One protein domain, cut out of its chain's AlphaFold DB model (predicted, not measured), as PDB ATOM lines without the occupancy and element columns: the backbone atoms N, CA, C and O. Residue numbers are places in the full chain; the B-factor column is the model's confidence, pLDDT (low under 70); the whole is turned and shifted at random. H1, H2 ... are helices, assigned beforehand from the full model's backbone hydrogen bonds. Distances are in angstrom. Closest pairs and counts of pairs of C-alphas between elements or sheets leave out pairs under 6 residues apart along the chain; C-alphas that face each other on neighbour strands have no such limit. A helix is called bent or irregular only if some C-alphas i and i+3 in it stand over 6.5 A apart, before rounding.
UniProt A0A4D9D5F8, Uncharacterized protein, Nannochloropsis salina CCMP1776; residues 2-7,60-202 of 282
ATOM      1  N   TRP A   2     167.591 160.776 115.951       34.31
ATOM      2  CA  TRP A   2     166.478 160.660 114.983       34.31
ATOM      3  C   TRP A   2     165.047 160.815 115.562       34.31
ATOM      4  O   TRP A   2     164.112 161.174 114.860       34.31
ATOM      5  N   GLU A   3     164.844 160.591 116.863       50.72
ATOM      6  CA  GLU A   3     163.498 160.550 117.466       50.72
ATOM      7  C   GLU A   3     163.023 161.895 118.034       50.72
ATOM      8  O   GLU A   3     161.819 162.136 118.112       50.72
ATOM      9  N   ILE A   4     163.940 162.810 118.376       48.50
ATOM     10  CA  ILE A   4     163.545 164.166 118.789       48.50
ATOM     11  C   ILE A   4     163.157 164.996 117.562       48.50
ATOM     12  O   ILE A   4     162.241 165.809 117.647       48.50
ATOM     13  N   GLU A   5     163.785 164.738 116.412       55.50
ATOM     14  CA  GLU A   5     163.364 165.302 115.127       55.50
ATOM     15  C   GLU A   5     161.935 164.879 114.775       55.50
ATOM     16  O   GLU A   5     161.175 165.713 114.311       55.50
ATOM     17  N   ASN A   6     161.512 163.648 115.087       55.44
ATOM     18  CA  ASN A   6     160.127 163.213 114.865       55.44
ATOM     19  C   ASN A   6     159.121 163.905 115.797       55.44
ATOM     20  O   ASN A   6     158.014 164.235 115.369       55.44
ATOM     21  N   VAL A   7     159.490 164.176 117.055       55.34
ATOM     22  CA  VAL A   7     158.652 164.984 117.961       55.34
ATOM     23  C   VAL A   7     158.591 166.434 117.478       55.34
ATOM     24  O   VAL A   7     157.514 167.020 117.460       55.34
ATOM     25  N   GLU A  60     153.208 182.893 121.630       86.69
ATOM     26  CA  GLU A  60     153.614 182.752 123.032       86.69
ATOM     27  C   GLU A  60     153.713 181.274 123.443       86.69
ATOM     28  O   GLU A  60     154.702 180.850 124.049       86.69
ATOM     29  N   TRP A  61     152.719 180.444 123.104       83.12
ATOM     30  CA  TRP A  61     152.769 179.022 123.466       83.12
ATOM     31  C   TRP A  61     153.836 178.254 122.700       83.12
ATOM     32  O   TRP A  61     154.428 177.331 123.266       83.12
ATOM     33  N   ILE A  62     154.068 178.608 121.433       82.62
ATOM     34  CA  ILE A  62     155.134 178.007 120.629       82.62
ATOM     35  C   ILE A  62     156.485 178.320 121.276       82.62
ATOM     36  O   ILE A  62     157.261 177.395 121.522       82.62
ATOM     37  N   ALA A  63     156.730 179.580 121.651       87.69
ATOM     38  CA  ALA A  63     157.955 179.983 122.337       87.69
ATOM     39  C   ALA A  63     158.146 179.234 123.670       87.69
ATOM     40  O   ALA A  63     159.219 178.684 123.927       87.69
ATOM     41  N   LEU A  64     157.094 179.133 124.491       86.69
ATOM     42  CA  LEU A  64     157.143 178.396 125.760       86.69
ATOM     43  C   LEU A  64     157.419 176.901 125.571       86.69
ATOM     44  O   LEU A  64     158.155 176.301 126.357       86.69
ATOM     45  N   LEU A  65     156.826 176.289 124.545       83.56
ATOM     46  CA  LEU A  65     157.031 174.878 124.235       83.56
ATOM     47  C   LEU A  65     158.461 174.614 123.757       83.56
ATOM     48  O   LEU A  65     159.086 173.670 124.240       83.56
ATOM     49  N   LEU A  66     158.986 175.446 122.855       86.75
ATOM     50  CA  LEU A  66     160.359 175.334 122.360       86.75
ATOM     51  C   LEU A  66     161.369 175.509 123.497       86.75
ATOM     52  O   LEU A  66     162.220 174.643 123.694       86.75
ATOM     53  N   HIS A  67     161.197 176.540 124.327       88.88
ATOM     54  CA  HIS A  67     162.032 176.754 125.508       88.88
ATOM     55  C   HIS A  67     161.978 175.562 126.483       88.88
ATOM     56  O   HIS A  67     162.998 175.136 127.029       88.88
ATOM     57  N   ALA A  68     160.797 174.967 126.691       87.56
ATOM     58  CA  ALA A  68     160.670 173.765 127.511       87.56
ATOM     59  C   ALA A  68     161.418 172.565 126.904       87.56
ATOM     60  O   ALA A  68     162.099 171.847 127.636       87.56
ATOM     61  N   ILE A  69     161.331 172.357 125.588       85.81
ATOM     62  CA  ILE A  69     162.056 171.292 124.875       85.81
ATOM     63  C   ILE A  69     163.570 171.485 125.001       85.81
ATOM     64  O   ILE A  69     164.277 170.535 125.344       85.81
ATOM     65  N   GLU A  70     164.069 172.702 124.790       88.69
ATOM     66  CA  GLU A  70     165.490 173.040 124.948       88.69
ATOM     67  C   GLU A  70     165.983 172.765 126.370       88.69
ATOM     68  O   GLU A  70     167.028 172.141 126.557       88.69
ATOM     69  N   LYS A  71     165.197 173.135 127.385       89.94
ATOM     70  CA  LYS A  71     165.538 172.871 128.787       89.94
ATOM     71  C   LYS A  71     165.600 171.375 129.104       89.94
ATOM     72  O   LYS A  71     166.510 170.936 129.812       89.94
ATOM     73  N   VAL A  72     164.665 170.579 128.577       85.88
ATOM     74  CA  VAL A  72     164.695 169.110 128.720       85.88
ATOM     75  C   VAL A  72     165.933 168.533 128.034       85.88
ATOM     76  O   VAL A  72     166.646 167.741 128.649       85.88
ATOM     77  N   ARG A  73     166.250 168.983 126.813       82.94
ATOM     78  CA  ARG A  73     167.457 168.570 126.077       82.94
ATOM     79  C   ARG A  73     168.739 168.882 126.842       82.94
ATOM     80  O   ARG A  73     169.572 167.994 127.000       82.94
ATOM     81  N   ALA A  74     168.879 170.109 127.341       87.50
ATOM     82  CA  ALA A  74     170.039 170.522 128.124       87.50
ATOM     83  C   ALA A  74     170.199 169.651 129.378       87.50
ATOM     84  O   ALA A  74     171.293 169.169 129.660       87.50
ATOM     85  N   THR A  75     169.090 169.371 130.074       88.06
ATOM     86  CA  THR A  75     169.097 168.504 131.260       88.06
ATOM     87  C   THR A  75     169.574 167.095 130.906       88.06
ATOM     88  O   THR A  75     170.509 166.598 131.525       88.06
ATOM     89  N   ILE A  76     169.007 166.477 129.862       83.44
ATOM     90  CA  ILE A  76     169.417 165.140 129.406       83.44
ATOM     91  C   ILE A  76     170.906 165.120 129.052       83.44
ATOM     92  O   ILE A  76     171.621 164.249 129.536       83.44
ATOM     93  N   ALA A  77     171.387 166.105 128.285       82.31
ATOM     94  CA  ALA A  77     172.788 166.194 127.876       82.31
ATOM     95  C   ALA A  77     173.753 166.304 129.070       82.31
ATOM     96  O   ALA A  77     174.857 165.758 129.027       82.31
ATOM     97  N   THR A  78     173.343 166.990 130.144       85.00
ATOM     98  CA  THR A  78     174.129 167.049 131.387       85.00
ATOM     99  C   THR A  78     174.082 165.742 132.175       85.00
ATOM    100  O   THR A  78     175.113 165.313 132.686       85.00
ATOM    101  N   THR A  79     172.929 165.067 132.234       78.88
ATOM    102  CA  THR A  79     172.768 163.806 132.976       78.88
ATOM    103  C   THR A  79     173.489 162.638 132.299       78.88
ATOM    104  O   THR A  79     174.041 161.786 132.987       78.88
ATOM    105  N   THR A  80     173.555 162.601 130.965       62.81
ATOM    106  CA  THR A  80     174.205 161.508 130.216       62.81
ATOM    107  C   THR A  80     175.725 161.461 130.347       62.81
ATOM    108  O   THR A  80     176.318 160.463 129.961       62.81
ATOM    109  N   LYS A  81     176.372 162.503 130.890       61.81
ATOM    110  CA  LYS A  81     177.817 162.477 131.184       61.81
ATOM    111  C   LYS A  81     178.164 161.689 132.455       61.81
ATOM    112  O   LYS A  81     179.338 161.547 132.768       61.81
ATOM    113  N   VAL A  82     177.162 161.210 133.192       60.66
ATOM    114  CA  VAL A  82     177.337 160.374 134.382       60.66
ATOM    115  C   VAL A  82     177.019 158.930 133.972       60.66
ATOM    116  O   VAL A  82     175.862 158.576 133.763       60.66
ATOM    117  N   ASP A  83     178.075 158.135 133.785       49.97
ATOM    118  CA  ASP A  83     178.203 156.864 133.039       49.97
ATOM    119  C   ASP A  83     177.332 155.650 133.460       49.97
ATOM    120  O   ASP A  83     177.790 154.512 133.470       49.97
ATOM    121  N   THR A  84     176.049 155.814 133.781       49.91
ATOM    122  CA  THR A  84     175.143 154.668 134.057       49.91
ATOM    123  C   THR A  84     173.720 154.865 133.538       49.91
ATOM    124  O   THR A  84     172.763 154.289 134.055       49.91
ATOM    125  N   VAL A  85     173.540 155.646 132.470       49.41
ATOM    126  CA  VAL A  85     172.237 155.711 131.800       49.41
ATOM    127  C   VAL A  85     172.086 154.466 130.932       49.41
ATOM    128  O   VAL A  85     172.461 154.453 129.761       49.41
ATOM    129  N   ALA A  86     171.543 153.407 131.540       53.69
ATOM    130  CA  ALA A  86     170.933 152.288 130.834       53.69
ATOM    131  C   ALA A  86     170.198 152.833 129.607       53.69
ATOM    132  O   ALA A  86     169.406 153.765 129.751       53.69
ATOM    133  N   THR A  87     170.522 152.288 128.433       55.00
ATOM    134  CA  THR A  87     169.979 152.612 127.107       55.00
ATOM    135  C   THR A  87     168.480 152.859 127.169       55.00
ATOM    136  O   THR A  87     167.667 151.952 127.001       55.00
ATOM    137  N   TRP A  88     168.109 154.100 127.456       54.03
ATOM    138  CA  TRP A  88     166.728 154.511 127.478       54.03
ATOM    139  C   TRP A  88     166.380 154.852 126.038       54.03
ATOM    140  O   TRP A  88     166.833 155.857 125.491       54.03
ATOM    141  N   SER A  89     165.645 153.950 125.401       60.47
ATOM    142  CA  SER A  89     165.043 154.178 124.095       60.47
ATOM    143  C   SER A  89     163.748 154.962 124.317       60.47
ATOM    144  O   SER A  89     162.929 154.533 125.140       60.47
ATOM    145  N   PRO A  90     163.519 156.084 123.616       59.66
ATOM    146  CA  PRO A  90     162.206 156.702 123.601       59.66
ATOM    147  C   PRO A  90     161.147 155.676 123.186       59.66
ATOM    148  O   PRO A  90     161.429 154.771 122.394       59.66
ATOM    149  N   PRO A  91     159.911 155.791 123.690       59.59
ATOM    150  CA  PRO A  91     158.818 155.013 123.134       59.59
ATOM    151  C   PRO A  91     158.704 155.317 121.630       59.59
ATOM    152  O   PRO A  91     158.758 156.478 121.227       59.59
ATOM    153  N   ALA A  92     158.562 154.273 120.803       67.50
ATOM    154  CA  ALA A  92     158.415 154.402 119.352       67.50
ATOM    155  C   ALA A  92     157.338 155.439 118.984       67.50
ATOM    156  O   ALA A  92     156.371 155.613 119.722       67.50
ATOM    157  N   ALA A  93     157.451 156.097 117.826       60.19
ATOM    158  CA  ALA A  93     156.532 157.176 117.442       60.19
ATOM    159  C   ALA A  93     155.036 156.771 117.473       60.19
ATOM    160  O   ALA A  93     154.169 157.592 117.767       60.19
ATOM    161  N   SER A  94     154.736 155.488 117.250       60.75
ATOM    162  CA  SER A  94     153.397 154.892 117.362       60.75
ATOM    163  C   SER A  94     152.830 154.842 118.791       60.75
ATOM    164  O   SER A  94     151.625 154.677 118.966       60.75
ATOM    165  N   HIS A  95     153.668 154.993 119.817       57.28
ATOM    166  CA  HIS A  95     153.272 155.043 121.226       57.28
ATOM    167  C   HIS A  95     152.910 156.442 121.717       57.28
ATOM    168  O   HIS A  95     152.377 156.563 122.826       57.28
ATOM    169  N   TYR A  96     153.146 157.493 120.928       57.09
ATOM    170  CA  TYR A  96     152.601 158.799 121.270       57.09
ATOM    171  C   TYR A  96     151.085 158.753 121.097       57.09
ATOM    172  O   TYR A  96     150.550 158.948 120.008       57.09
ATOM    173  N   GLN A  97     150.374 158.522 122.205       58.06
ATOM    174  CA  GLN A  97     148.949 158.820 122.309       58.06
ATOM    175  C   GLN A  97     148.784 160.340 122.305       58.06
ATOM    176  O   GLN A  97     148.550 160.984 123.331       58.06
ATOM    177  N   LEU A  98     148.936 160.923 121.118       58.44
ATOM    178  CA  LEU A  98     148.381 162.225 120.803       58.44
ATOM    179  C   LEU A  98     146.880 162.113 121.047       58.44
ATOM    180  O   LEU A  98     146.271 161.143 120.615       58.44
ATOM    181  N   PHE A  99     146.331 163.051 121.820       57.62
ATOM    182  CA  PHE A  99     144.935 163.095 122.259       57.62
ATOM    183  C   PHE A  99     143.975 162.476 121.235       57.62
ATOM    184  O   PHE A  99     143.566 163.137 120.289       57.62
ATOM    185  N   LEU A 100     143.611 161.208 121.439       59.19
ATOM    186  CA  LEU A 100     142.576 160.559 120.652       59.19
ATOM    187  C   LEU A 100     141.245 160.997 121.271       59.19
ATOM    188  O   LEU A 100     140.954 160.588 122.403       59.19
ATOM    189  N   PRO A 101     140.458 161.862 120.604       61.12
ATOM    190  CA  PRO A 101     139.224 162.409 121.171       61.12
ATOM    191  C   PRO A 101     138.251 161.306 121.615       61.12
ATOM    192  O   PRO A 101     137.575 161.457 122.633       61.12
ATOM    193  N   ASP A 102     138.280 160.153 120.946       67.44
ATOM    194  CA  ASP A 102     137.434 158.993 121.247       67.44
ATOM    195  C   ASP A 102     137.827 158.252 122.534       67.44
ATOM    196  O   ASP A 102     137.011 157.551 123.142       67.44
ATOM    197  N   LEU A 103     139.064 158.431 123.011       67.88
ATOM    198  CA  LEU A 103     139.528 157.819 124.255       67.88
ATOM    199  C   LEU A 103     139.125 158.623 125.492       67.88
ATOM    200  O   LEU A 103     139.084 158.068 126.594       67.88
ATOM    201  N   LEU A 104     138.788 159.908 125.343       71.25
ATOM    202  CA  LEU A 104     138.466 160.767 126.480       71.25
ATOM    203  C   LEU A 104     137.186 160.316 127.216       71.25
ATOM    204  O   LEU A 104     137.244 160.159 128.440       71.25
ATOM    205  N   PRO A 105     136.056 160.017 126.538       79.75
ATOM    206  CA  PRO A 105     134.870 159.489 127.213       79.75
ATOM    207  C   PRO A 105     135.143 158.161 127.925       79.75
ATOM    208  O   PRO A 105     134.646 157.936 129.030       79.75
ATOM    209  N   GLN A 106     135.961 157.288 127.328       82.25
ATOM    210  CA  GLN A 106     136.319 156.006 127.934       82.25
ATOM    211  C   GLN A 106     137.189 156.190 129.181       82.25
ATOM    212  O   GLN A 106     136.946 155.535 130.195       82.25
ATOM    213  N   ALA A 107     138.167 157.097 129.142       80.94
ATOM    214  CA  ALA A 107     139.013 157.415 130.288       80.94
ATOM    215  C   ALA A 107     138.187 157.967 131.459       80.94
ATOM    216  O   ALA A 107     138.363 157.528 132.598       80.94
ATOM    217  N   ILE A 108     137.231 158.858 131.174       84.50
ATOM    218  CA  ILE A 108     136.302 159.397 132.176       84.50
ATOM    219  C   ILE A 108     135.455 158.268 132.775       84.50
ATOM    220  O   ILE A 108     135.437 158.111 133.997       84.50
ATOM    221  N   ARG A 109     134.827 157.425 131.944       88.25
ATOM    222  CA  ARG A 109     134.032 156.275 132.417       88.25
ATOM    223  C   ARG A 109     134.852 155.329 133.298       88.25
ATOM    224  O   ARG A 109     134.425 154.998 134.401       88.25
ATOM    225  N   ARG A 110     136.061 154.955 132.862       90.38
ATOM    226  CA  ARG A 110     136.983 154.110 133.644       90.38
ATOM    227  C   ARG A 110     137.359 154.758 134.976       90.38
ATOM    228  O   ARG A 110     137.492 154.057 135.976       90.38
ATOM    229  N   SER A 111     137.510 156.083 135.017       90.12
ATOM    230  CA  SER A 111     137.812 156.798 136.261       90.12
ATOM    231  C   SER A 111     136.674 156.701 137.285       90.12
ATOM    232  O   SER A 111     136.948 156.483 138.465       90.12
ATOM    233  N   TYR A 112     135.413 156.776 136.845       92.19
ATOM    234  CA  TYR A 112     134.251 156.616 137.723       92.19
ATOM    235  C   TYR A 112     134.045 155.169 138.167       92.19
ATOM    236  O   TYR A 112     133.745 154.942 139.334       92.19
ATOM    237  N   GLN A 113     134.282 154.192 137.288       93.69
ATOM    238  CA  GLN A 113     134.249 152.770 137.658       93.69
ATOM    239  C   GLN A 113     135.300 152.430 138.724       93.69
ATOM    240  O   GLN A 113     135.033 151.680 139.660       93.69
ATOM    241  N   ARG A 114     136.506 153.002 138.617       93.88
ATOM    242  CA  ARG A 114     137.529 152.851 139.663       93.88
ATOM    243  C   ARG A 114     137.086 153.508 140.964       93.88
ATOM    244  O   ARG A 114     137.201 152.888 142.013       93.88
ATOM    245  N   LEU A 115     136.531 154.720 140.888       95.38
ATOM    246  CA  LEU A 115     135.998 155.413 142.059       95.38
ATOM    247  C   LEU A 115     134.907 154.589 142.756       95.38
ATOM    248  O   LEU A 115     134.984 154.414 143.967       95.38
ATOM    249  N   SER A 116     133.929 154.047 142.023       95.56
ATOM    250  CA  SER A 116     132.836 153.266 142.617       95.56
ATOM    251  C   SER A 116     133.345 152.037 143.369       95.56
ATOM    252  O   SER A 116     132.889 151.776 144.479       95.56
ATOM    253  N   ARG A 117     134.347 151.335 142.821       94.69
ATOM    254  CA  ARG A 117     134.999 150.209 143.510       94.69
ATOM    255  C   ARG A 117     135.755 150.672 144.754       94.69
ATOM    256  O   ARG A 117     135.574 150.110 145.830       94.69
ATOM    257  N   SER A 118     136.545 151.742 144.646       95.38
ATOM    258  CA  SER A 118     137.314 152.277 145.778       95.38
ATOM    259  C   SER A 118     136.435 152.781 146.926       95.38
ATOM    260  O   SER A 118     136.844 152.699 148.079       95.38
ATOM    261  N   LEU A 119     135.223 153.274 146.648       95.69
ATOM    262  CA  LEU A 119     134.281 153.727 147.680       95.69
ATOM    263  C   LEU A 119     133.752 152.590 148.572       95.69
ATOM    264  O   LEU A 119     133.275 152.869 149.673       95.69
ATOM    265  N   CYS A 120     133.865 151.335 148.134       92.75
ATOM    266  CA  CYS A 120     133.472 150.166 148.921       92.75
ATOM    267  C   CYS A 120     134.574 149.713 149.895       92.75
ATOM    268  O   CYS A 120     134.278 149.080 150.903       92.75
ATOM    269  N   GLY A 121     135.842 150.042 149.622       92.25
ATOM    270  CA  GLY A 121     136.984 149.600 150.428       92.25
ATOM    271  C   GLY A 121     137.191 150.427 151.702       92.25
ATOM    272  O   GLY A 121     136.834 151.604 151.731       92.25
ATOM    273  N   PRO A 122     137.785 149.877 152.769       93.06
ATOM    274  CA  PRO A 122     138.070 150.644 153.979       93.06
ATOM    275  C   PRO A 122     139.071 151.782 153.708       93.06
ATOM    276  O   PRO A 122     139.939 151.683 152.844       93.06
ATOM    277  N   GLY A 123     138.972 152.865 154.482       93.88
ATOM    278  CA  GLY A 123     139.945 153.963 154.457       93.88
ATOM    279  C   GLY A 123     139.618 155.116 153.495       93.88
ATOM    280  O   GLY A 123     138.581 155.116 152.830       93.88
ATOM    281  N   PRO A 124     140.458 156.165 153.472       94.56
ATOM    282  CA  PRO A 124     140.237 157.349 152.648       94.56
ATOM    283  C   PRO A 124     140.436 157.049 151.157       94.56
ATOM    284  O   PRO A 124     141.329 156.300 150.774       94.56
ATOM    285  N   VAL A 125     139.632 157.690 150.306       95.62
ATOM    286  CA  VAL A 125     139.730 157.571 148.843       95.62
ATOM    287  C   VAL A 125     140.141 158.917 148.265       95.62
ATOM    288  O   VAL A 125     139.469 159.925 148.488       95.62
ATOM    289  N   ALA A 126     141.233 158.926 147.505       93.88
ATOM    290  CA  ALA A 126     141.641 160.068 146.702       93.88
ATOM    291  C   ALA A 126     141.202 159.854 145.250       93.88
ATOM    292  O   ALA A 126     141.456 158.808 144.656       93.88
ATOM    293  N   TRP A 127     140.556 160.861 144.673       93.50
ATOM    294  CA  TRP A 127     140.145 160.861 143.274       93.50
ATOM    295  C   TRP A 127     140.481 162.211 142.654       93.50
ATOM    296  O   TRP A 127     140.172 163.258 143.227       93.50
ATOM    297  N   GLY A 128     141.150 162.184 141.503       85.75
ATOM    298  CA  GLY A 128     141.698 163.374 140.869       85.75
ATOM    299  C   GLY A 128     141.447 163.393 139.369       85.75
ATOM    300  O   GLY A 128     141.851 162.486 138.648       85.75
ATOM    301  N   ASN A 129     140.819 164.471 138.916       85.62
ATOM    302  CA  ASN A 129     140.787 164.933 137.532       85.62
ATOM    303  C   ASN A 129     140.995 166.462 137.567       85.62
ATOM    304  O   ASN A 129     141.031 167.052 138.649       85.62
ATOM    305  N   THR A 130     141.117 167.130 136.421       86.50
ATOM    306  CA  THR A 130     141.269 168.594 136.365       86.50
ATOM    307  C   THR A 130     140.121 169.326 137.071       86.50
ATOM    308  O   THR A 130     140.343 170.399 137.617       86.50
ATOM    309  N   ASN A 131     138.910 168.745 137.100       87.81
ATOM    310  CA  ASN A 131     137.773 169.192 137.922       87.81
ATOM    311  C   ASN A 131     137.480 170.703 137.837       87.81
ATOM    312  O   ASN A 131     137.109 171.345 138.817       87.81
ATOM    313  N   SER A 132     137.630 171.270 136.638       86.44
ATOM    314  CA  SER A 132     137.494 172.713 136.393       86.44
ATOM    315  C   SER A 132     136.041 173.181 136.236       86.44
ATOM    316  O   SER A 132     135.793 174.374 136.071       86.44
ATOM    317  N   LYS A 133     135.068 172.263 136.232       87.50
ATOM    318  CA  LYS A 133     133.634 172.571 136.128       87.50
ATOM    319  C   LYS A 133     132.835 171.724 137.112       87.50
ATOM    320  O   LYS A 133     133.159 170.566 137.343       87.50
ATOM    321  N   ALA A 134     131.715 172.263 137.601       86.38
ATOM    322  CA  ALA A 134     130.824 171.551 138.522       86.38
ATOM    323  C   ALA A 134     130.331 170.203 137.975       86.38
ATOM    324  O   ALA A 134     130.230 169.221 138.708       86.38
ATOM    325  N   ARG A 135     130.072 170.136 136.663       88.31
ATOM    326  CA  ARG A 135     129.670 168.895 135.988       88.31
ATOM    327  C   ARG A 135     130.731 167.792 136.074       88.31
ATOM    328  O   ARG A 135     130.357 166.630 136.084       88.31
ATOM    329  N   ASP A 136     132.012 168.155 136.176       86.69
ATOM    330  CA  ASP A 136     133.127 167.205 136.144       86.69
ATOM    331  C   ASP A 136     133.222 166.401 137.455       86.69
ATOM    332  O   ASP A 136     133.732 165.289 137.464       86.69
ATOM    333  N   PHE A 137     132.708 166.931 138.572       91.06
ATOM    334  CA  PHE A 137     132.757 166.264 139.880       91.06
ATOM    335  C   PHE A 137     131.377 165.972 140.485       91.06
ATOM    336  O   PHE A 137     131.296 165.342 141.540       91.06
ATOM    337  N   LYS A 138     130.281 166.379 139.828       93.62
ATOM    338  CA  LYS A 138     128.903 166.131 140.292       93.62
ATOM    339  C   LYS A 138     128.646 164.645 140.550       93.62
ATOM    340  O   LYS A 138     128.131 164.287 141.604       93.62
ATOM    341  N   GLU A 139     129.027 163.787 139.608       94.19
ATOM    342  CA  GLU A 139     128.832 162.339 139.725       94.19
ATOM    343  C   GLU A 139     129.670 161.735 140.862       94.19
ATOM    344  O   GLU A 139     129.163 160.923 141.630       94.19
ATOM    345  N   ALA A 140     130.903 162.212 141.062       94.62
ATOM    346  CA  ALA A 140     131.754 161.767 142.167       94.62
ATOM    347  C   ALA A 140     131.143 162.103 143.539       94.62
ATOM    348  O   ALA A 140     131.166 161.264 144.439       94.62
ATOM    349  N   ILE A 141     130.546 163.296 143.696       96.06
ATOM    350  CA  ILE A 141     129.822 163.667 144.926       96.06
ATOM    351  C   ILE A 141     128.623 162.739 145.147       96.06
ATOM    352  O   ILE A 141     128.408 162.285 146.268       96.06
ATOM    353  N   LEU A 142     127.845 162.450 144.097       96.44
ATOM    354  CA  LEU A 142     126.681 161.566 144.202       96.44
ATOM    355  C   LEU A 142     127.089 160.148 144.611       96.44
ATOM    356  O   LEU A 142     126.465 159.574 145.501       96.44
ATOM    357  N   LEU A 143     128.148 159.601 144.007       96.62
ATOM    358  CA  LEU A 143     128.689 158.290 144.369       96.62
ATOM    359  C   LEU A 143     129.179 158.266 145.823       96.62
ATOM    360  O   LEU A 143     128.849 157.344 146.564       96.62
ATOM    361  N   ALA A 144     129.899 159.301 146.263       96.75
ATOM    362  CA  ALA A 144     130.335 159.415 147.652       96.75
ATOM    363  C   ALA A 144     129.152 159.520 148.629       96.75
ATOM    364  O   ALA A 144     129.168 158.870 149.671       96.75
ATOM    365  N   GLY A 145     128.107 160.276 148.273       97.06
ATOM    366  CA  GLY A 145     126.878 160.392 149.059       97.06
ATOM    367  C   GLY A 145     126.135 159.062 149.188       97.06
ATOM    368  O   GLY A 145     125.743 158.697 150.293       97.06
ATOM    369  N   LYS A 146     126.018 158.300 148.091       97.06
ATOM    370  CA  LYS A 146     125.459 156.935 148.105       97.06
ATOM    371  C   LYS A 146     126.263 155.993 149.004       97.06
ATOM    372  O   LYS A 146     125.672 155.187 149.708       97.06
ATOM    373  N   ALA A 147     127.586 156.137 149.019       96.31
ATOM    374  CA  ALA A 147     128.482 155.363 149.876       96.31
ATOM    375  C   ALA A 147     128.583 155.894 151.324       96.31
ATOM    376  O   ALA A 147     129.430 155.428 152.084       96.31
ATOM    377  N   GLY A 148     127.796 156.909 151.712       96.44
ATOM    378  CA  GLY A 148     127.835 157.489 153.060       96.44
ATOM    379  C   GLY A 148     129.148 158.206 153.405       96.44
ATOM    380  O   GLY A 148     129.470 158.386 154.581       96.44
ATOM    381  N   ARG A 149     129.932 158.622 152.403       96.44
ATOM    382  CA  ARG A 149     131.263 159.212 152.600       96.44
ATOM    383  C   ARG A 149     131.252 160.729 152.533       96.44
ATOM    384  O   ARG A 149     130.651 161.341 151.653       96.44
ATOM    385  N   ARG A 150     132.013 161.350 153.436       96.69
ATOM    386  CA  ARG A 150     132.262 162.796 153.410       96.69
ATOM    387  C   ARG A 150     133.216 163.145 152.272       96.69
ATOM    388  O   ARG A 150     134.266 162.526 152.127       96.69
ATOM    389  N   VAL A 151     132.873 164.181 151.512       96.00
ATOM    390  CA  VAL A 151     133.701 164.705 150.417       96.00
ATOM    391  C   VAL A 151     134.457 165.939 150.894       96.00
ATOM    392  O   VAL A 151     133.869 166.850 151.478       96.00
ATOM    393  N   ARG A 152     135.763 165.987 150.616       95.31
ATOM    394  CA  ARG A 152     136.610 167.162 150.839       95.31
ATOM    395  C   ARG A 152     137.267 167.568 149.526       95.31
ATOM    396  O   ARG A 152     137.886 166.742 148.868       95.31
ATOM    397  N   PHE A 153     137.164 168.847 149.178       92.38
ATOM    398  CA  PHE A 153     137.876 169.415 148.037       92.38
ATOM    399  C   PHE A 153     139.274 169.860 148.459       92.38
ATOM    400  O   PHE A 153     139.428 170.564 149.458       92.38
ATOM    401  N   LEU A 154     140.275 169.453 147.684       91.31
ATOM    402  CA  LEU A 154     141.652 169.923 147.799       91.31
ATOM    403  C   LEU A 154     141.986 170.679 146.517       91.31
ATOM    404  O   LEU A 154     141.854 170.122 145.426       91.31
ATOM    405  N   ARG A 155     142.374 171.947 146.635       87.88
ATOM    406  CA  ARG A 155     142.676 172.799 145.486       87.88
ATOM    407  C   ARG A 155     144.179 172.939 145.339       87.88
ATOM    408  O   ARG A 155     144.922 173.140 146.304       87.88
ATOM    409  N   TRP A 156     144.614 172.860 144.090       84.88
ATOM    410  CA  TRP A 156     145.983 173.183 143.731       84.88
ATOM    411  C   TRP A 156     146.269 174.665 144.008       84.88
ATOM    412  O   TRP A 156     145.387 175.500 143.825       84.88
ATOM    413  N   GLY A 157     147.469 174.991 144.495       83.38
ATOM    414  CA  GLY A 157     147.840 176.367 144.851       83.38
ATOM    415  C   GLY A 157     147.307 176.867 146.201       83.38
ATOM    416  O   GLY A 157     147.686 177.952 146.632       83.38
ATOM    417  N   LYS A 158     146.437 176.100 146.877       85.19
ATOM    418  CA  LYS A 158     145.944 176.413 148.229       85.19
ATOM    419  C   LYS A 158     146.253 175.289 149.207       85.19
ATOM    420  O   LYS A 158     147.211 175.383 149.964       85.19
ATOM    421  N   GLU A 159     145.463 174.218 149.196       89.62
ATOM    422  CA  GLU A 159     145.644 173.108 150.136       89.62
ATOM    423  C   GLU A 159     146.809 172.185 149.745       89.62
ATOM    424  O   GLU A 159     147.376 171.529 150.613       89.62
ATOM    425  N   LEU A 160     147.161 172.123 148.455       83.38
ATOM    426  CA  LEU A 160     148.144 171.175 147.906       83.38
ATOM    427  C   LEU A 160     149.561 171.741 147.720       83.38
ATOM    428  O   LEU A 160     150.419 171.065 147.156       83.38
ATOM    429  N   GLY A 161     149.813 172.964 148.187       85.88
ATOM    430  CA  GLY A 161     151.106 173.638 148.061       85.88
ATOM    431  C   GLY A 161     151.081 174.806 147.078       85.88
ATOM    432  O   GLY A 161     150.019 175.336 146.757       85.88
ATOM    433  N   LYS A 162     152.271 175.227 146.635       88.06
ATOM    434  CA  LYS A 162     152.463 176.418 145.795       88.06
ATOM    435  C   LYS A 162     151.800 176.252 144.424       88.06
ATOM    436  O   LYS A 162     151.845 175.180 143.821       88.06
ATOM    437  N   GLU A 163     151.216 177.339 143.925       85.81
ATOM    438  CA  GLU A 163     150.709 177.407 142.557       85.81
ATOM    439  C   GLU A 163     151.842 177.137 141.556       85.81
ATOM    440  O   GLU A 163     152.965 177.625 141.709       85.81
ATOM    441  N   VAL A 164     151.550 176.306 140.557       89.44
ATOM    442  CA  VAL A 164     152.507 175.952 139.510       89.44
ATOM    443  C   VAL A 164     152.177 176.790 138.285       89.44
ATOM    444  O   VAL A 164     151.060 176.718 137.779       89.44
ATOM    445  N   GLY A 165     153.152 177.580 137.833       90.38
ATOM    446  CA  GLY A 165     153.017 178.431 136.654       90.38
ATOM    447  C   GLY A 165     152.829 177.639 135.359       90.38
ATOM    448  O   GLY A 165     153.096 176.433 135.288       90.38
ATOM    449  N   LYS A 166     152.386 178.346 134.318       92.00
ATOM    450  CA  LYS A 166     152.151 177.802 132.973       92.00
ATOM    451  C   LYS A 166     153.422 177.163 132.407       92.00
ATOM    452  O   LYS A 166     153.373 176.042 131.905       92.00
ATOM    453  N   GLU A 167     154.557 177.829 132.575       92.38
ATOM    454  CA  GLU A 167     155.878 177.418 132.091       92.38
ATOM    455  C   GLU A 167     156.294 176.069 132.692       92.38
ATOM    456  O   GLU A 167     156.706 175.152 131.984       92.38
ATOM    457  N   GLU A 168     156.129 175.922 134.006       93.31
ATOM    458  CA  GLU A 168     156.481 174.704 134.738       93.31
ATOM    459  C   GLU A 168     155.540 173.542 134.385       93.31
ATOM    460  O   GLU A 168     155.983 172.399 134.263       93.31
ATOM    461  N   LEU A 169     154.246 173.802 134.158       93.81
ATOM    462  CA  LEU A 169     153.316 172.773 133.681       93.81
ATOM    463  C   LEU A 169     153.658 172.293 132.269       93.81
ATOM    464  O   LEU A 169     153.607 171.087 132.016       93.81
ATOM    465  N   ILE A 170     154.028 173.207 131.368       93.38
ATOM    466  CA  ILE A 170     154.483 172.858 130.015       93.38
ATOM    467  C   ILE A 170     155.760 172.020 130.105       93.38
ATOM    468  O   ILE A 170     155.817 170.947 129.507       93.38
ATOM    469  N   LEU A 171     156.735 172.436 130.919       92.94
ATOM    470  CA  LEU A 171     157.976 171.691 131.133       92.94
ATOM    471  C   LEU A 171     157.720 170.267 131.647       92.94
ATOM    472  O   LEU A 171     158.253 169.302 131.096       92.94
ATOM    473  N   ARG A 172     156.855 170.106 132.656       94.06
ATOM    474  CA  ARG A 172     156.455 168.781 133.169       94.06
ATOM    475  C   ARG A 172     155.748 167.942 132.116       94.06
ATOM    476  O   ARG A 172     155.936 166.729 132.071       94.06
ATOM    477  N   ASN A 173     154.929 168.566 131.278       93.25
ATOM    478  CA  ASN A 173     154.217 167.880 130.210       93.25
ATOM    479  C   ASN A 173     155.162 167.412 129.091       93.25
ATOM    480  O   ASN A 173     154.984 166.302 128.598       93.25
ATOM    481  N   VAL A 174     156.197 168.191 128.750       89.38
ATOM    482  CA  VAL A 174     157.272 167.758 127.837       89.38
ATOM    483  C   VAL A 174     158.052 166.594 128.449       89.38
ATOM    484  O   VAL A 174     158.230 165.571 127.794       89.38
ATOM    485  N   TRP A 175     158.431 166.684 129.727       91.00
ATOM    486  CA  TRP A 175     159.070 165.570 130.437       91.00
ATOM    487  C   TRP A 175     158.211 164.306 130.466       91.00
ATOM    488  O   TRP A 175     158.731 163.202 130.311       91.00
ATOM    489  N   ARG A 176     156.895 164.444 130.647       88.88
ATOM    490  CA  ARG A 176     155.967 163.312 130.613       88.88
ATOM    491  C   ARG A 176     155.834 162.728 129.210       88.88
ATOM    492  O   ARG A 176     155.793 161.510 129.073       88.88
ATOM    493  N   ALA A 177     155.799 163.565 128.178       85.19
ATOM    494  CA  ALA A 177     155.806 163.096 126.798       85.19
ATOM    495  C   ALA A 177     157.092 162.325 126.491       85.19
ATOM    496  O   ALA A 177     157.025 161.246 125.916       85.19
ATOM    497  N   TYR A 178     158.233 162.829 126.961       80.81
ATOM    498  CA  TYR A 178     159.514 162.148 126.846       80.81
ATOM    499  C   TYR A 178     159.493 160.790 127.566       80.81
ATOM    500  O   TYR A 178     159.697 159.767 126.929       80.81
ATOM    501  N   ARG A 179     159.164 160.751 128.865       84.38
ATOM    502  CA  ARG A 179     159.250 159.529 129.691       84.38
ATOM    503  C   ARG A 179     158.153 158.498 129.436       84.38
ATOM    504  O   ARG A 179     158.410 157.306 129.554       84.38
ATOM    505  N   GLU A 180     156.928 158.945 129.177       84.62
ATOM    506  CA  GLU A 180     155.736 158.086 129.133       84.62
ATOM    507  C   GLU A 180     155.067 158.036 127.754       84.62
ATOM    508  O   GLU A 180     154.080 157.321 127.596       84.62
ATOM    509  N   GLY A 181     155.508 158.845 126.784       80.31
ATOM    510  CA  GLY A 181     154.811 158.998 125.501       80.31
ATOM    511  C   GLY A 181     153.477 159.755 125.600       80.31
ATOM    512  O   GLY A 181     152.713 159.792 124.639       80.31
ATOM    513  N   LYS A 182     153.161 160.367 126.754       84.06
ATOM    514  CA  LYS A 182     151.873 161.048 126.995       84.06
ATOM    515  C   LYS A 182     152.007 162.563 126.971       84.06
ATOM    516  O   LYS A 182     152.529 163.165 127.916       84.06
ATOM    517  N   TYR A 183     151.421 163.181 125.953       84.31
ATOM    518  CA  TYR A 183     151.429 164.628 125.768       84.31
ATOM    519  C   TYR A 183     150.023 165.229 125.884       84.31
ATOM    520  O   TYR A 183     149.074 164.735 125.282       84.31
ATOM    521  N   VAL A 184     149.888 166.321 126.645       87.12
ATOM    522  CA  VAL A 184     148.685 167.170 126.645       87.12
ATOM    523  C   VAL A 184     148.942 168.420 125.805       87.12
ATOM    524  O   VAL A 184     149.927 169.103 126.068       87.12
ATOM    525  N   PRO A 185     148.074 168.774 124.839       88.25
ATOM    526  CA  PRO A 185     148.224 170.005 124.071       88.25
ATOM    527  C   PRO A 185     148.335 171.238 124.973       88.25
ATOM    528  O   PRO A 185     147.524 171.412 125.886       88.25
ATOM    529  N   VAL A 186     149.292 172.130 124.688       87.88
ATOM    530  CA  VAL A 186     149.502 173.360 125.480       87.88
ATOM    531  C   VAL A 186     148.226 174.199 125.560       87.88
ATOM    532  O   VAL A 186     147.877 174.667 126.640       87.88
ATOM    533  N   ARG A 187     147.450 174.283 124.469       86.19
ATOM    534  CA  ARG A 187     146.137 174.956 124.452       86.19
ATOM    535  C   ARG A 187     145.178 174.405 125.514       86.19
ATOM    536  O   ARG A 187     144.484 175.168 126.181       86.19
ATOM    537  N   ALA A 188     145.159 173.086 125.721       87.75
ATOM    538  CA  ALA A 188     144.317 172.459 126.737       87.75
ATOM    539  C   ALA A 188     144.790 172.785 128.165       87.75
ATOM    540  O   ALA A 188     143.950 172.968 129.048       87.75
ATOM    541  N   ILE A 189     146.108 172.893 128.380       90.94
ATOM    542  CA  ILE A 189     146.702 173.322 129.657       90.94
ATOM    543  C   ILE A 189     146.318 174.775 129.951       90.94
ATOM    544  O   ILE A 189     145.773 175.044 131.021       90.94
ATOM    545  N   SER A 190     146.530 175.688 129.000       90.62
ATOM    546  CA  SER A 190     146.194 177.113 129.143       90.62
ATOM    547  C   SER A 190     144.708 177.305 129.452       90.62
ATOM    548  O   SER A 190     144.356 177.880 130.481       90.62
ATOM    549  N   ALA A 191     143.826 176.686 128.661       89.25
ATOM    550  CA  ALA A 191     142.386 176.764 128.892       89.25
ATOM    551  C   ALA A 191     141.973 176.177 130.260       89.25
ATOM    552  O   ALA A 191     140.991 176.613 130.863       89.25
ATOM    553  N   ALA A 192     142.675 175.153 130.761       89.44
ATOM    554  CA  ALA A 192     142.428 174.605 132.094       89.44
ATOM    555  C   ALA A 192     142.889 175.549 133.214       89.44
ATOM    556  O   ALA A 192     142.173 175.692 134.210       89.44
ATOM    557  N   LEU A 193     144.036 176.208 133.045       90.94
ATOM    558  CA  LEU A 193     144.547 177.204 133.987       90.94
ATOM    559  C   LEU A 193     143.599 178.394 134.111       90.94
ATOM    560  O   LEU A 193     143.235 178.754 135.227       90.94
ATOM    561  N   GLU A 194     143.117 178.936 132.996       90.25
ATOM    562  CA  GLU A 194     142.163 180.053 133.002       90.25
ATOM    563  C   GLU A 194     140.882 179.716 133.763       90.25
ATOM    564  O   GLU A 194     140.451 180.466 134.643       90.25
ATOM    565  N   ARG A 195     140.293 178.543 133.489       87.75
ATOM    566  CA  ARG A 195     139.104 178.076 134.219       87.75
ATOM    567  C   ARG A 195     139.378 177.938 135.714       87.75
ATOM    568  O   ARG A 195     138.527 178.284 136.529       87.75
ATOM    569  N   THR A 196     140.558 177.441 136.072       87.81
ATOM    570  CA  THR A 196     140.953 177.258 137.472       87.81
ATOM    571  C   THR A 196     141.174 178.598 138.166       87.81
ATOM    572  O   THR A 196     140.717 178.773 139.293       87.81
ATOM    573  N   LYS A 197     141.777 179.573 137.483       88.00
ATOM    574  CA  LYS A 197     141.959 180.938 137.987       88.00
ATOM    575  C   LYS A 197     140.615 181.591 138.315       88.00
ATOM    576  O   LYS A 197     140.411 182.037 139.439       88.00
ATOM    577  N   VAL A 198     139.642 181.505 137.402       85.56
ATOM    578  CA  VAL A 198     138.270 182.003 137.633       85.56
ATOM    579  C   VAL A 198     137.607 181.342 138.852       85.56
ATOM    580  O   VAL A 198     136.898 182.011 139.610       85.56
ATOM    581  N   LEU A 199     137.839 180.041 139.068       82.50
ATOM    582  CA  LEU A 199     137.338 179.323 140.244       82.50
ATOM    583  C   LEU A 199     138.032 179.755 141.546       82.50
ATOM    584  O   LEU A 199     137.375 179.863 142.583       82.50
ATOM    585  N   LEU A 200     139.348 179.980 141.514       82.44
ATOM    586  CA  LEU A 200     140.148 180.330 142.692       82.44
ATOM    587  C   LEU A 200     139.947 181.777 143.143       82.44
ATOM    588  O   LEU A 200     139.929 182.021 144.357       82.44
ATOM    589  N   ASP A 201     139.729 182.688 142.194       83.25
ATOM    590  CA  ASP A 201     139.502 184.118 142.430       83.25
ATOM    591  C   ASP A 201     138.124 184.408 143.051       83.25
ATOM    592  O   ASP A 201     137.802 185.551 143.369       83.25
ATOM    593  N   GLY A 202     137.271 183.391 143.228       68.75
ATOM    594  CA  GLY A 202     136.000 183.508 143.954       68.75
ATOM    595  C   GLY A 202     134.933 184.374 143.269       68.75
ATOM    596  O   GLY A 202     133.793 184.415 143.731       68.75
TER     597      GLY A 202
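This is residues 2 to 7 and 60 to 202 of the 282 residues of an uncharacterized protein of Nannochloropsis salina CCMP1776 (UniProt A0A4D9D5F8). Six helices make a loose, elongated arrangement: H2 and H5 pack across each other towards one end, H3 and H4 lie at the other, and H6 reaches part of the way between. Long links join the two ends, and residues 74 to 87 and 100 to 107 stick out. The 149 printed residues, of class all helix, hold H1 to H6 in chain order and no named strand. The radius of gyration of the C-alphas is 18.8 A, and the spans are 54 by 34 by 32 A.

H2, residues 60 to 79, touches H5, residues 166 to 180, with residues 64 to 72 alone; the closest C-alphas, of Ala 68 and Leu 171, are 5.0 A apart. They run the same way at a steep tilt of 53 degrees. H5, with residues 166 to 170 alone, touches H6, residues 186 to 200, opposite ways at a steep tilt of 48 degrees; the closest C-alphas, of Ile 170 and Val 186, are 6.8 A apart. H3, residues 103 to 118, and H4, residues 134 to 146, only just touch, with 3 pairs of C-alphas within 8 A, the closest those of Ser 116 and Leu 143 at 6.7 A. H1, residues 2 to 7, touches no helix. Every O i to N i+4 pair is within hydrogen-bond range in H2, H3, H5 and H6, against 1 of 2 in H1 and 7 of 9 in H4.

H2 is 28.7 A long from C-alpha 60 at (153.614, 182.752, 123.032), H3 22.3 A, H5 20.4 A, and H6 20.8 A to C-alpha 200 at (140.148, 180.330, 142.692). H4 is irregular, with C-alphas 136 and 139 7.4 A apart.

The C-alphas farthest apart, of Lys 81 and Lys 146, are 55.3 A apart. Residues 8 to 59 are not printed, and C-alphas 7 and 60 are 19.2 A apart across the cut. The links H2 to H3, H3 to H4 and H4 to H5 are long. The pLDDT is under 70 at residues 2 to 7, 80 to 103 and 202.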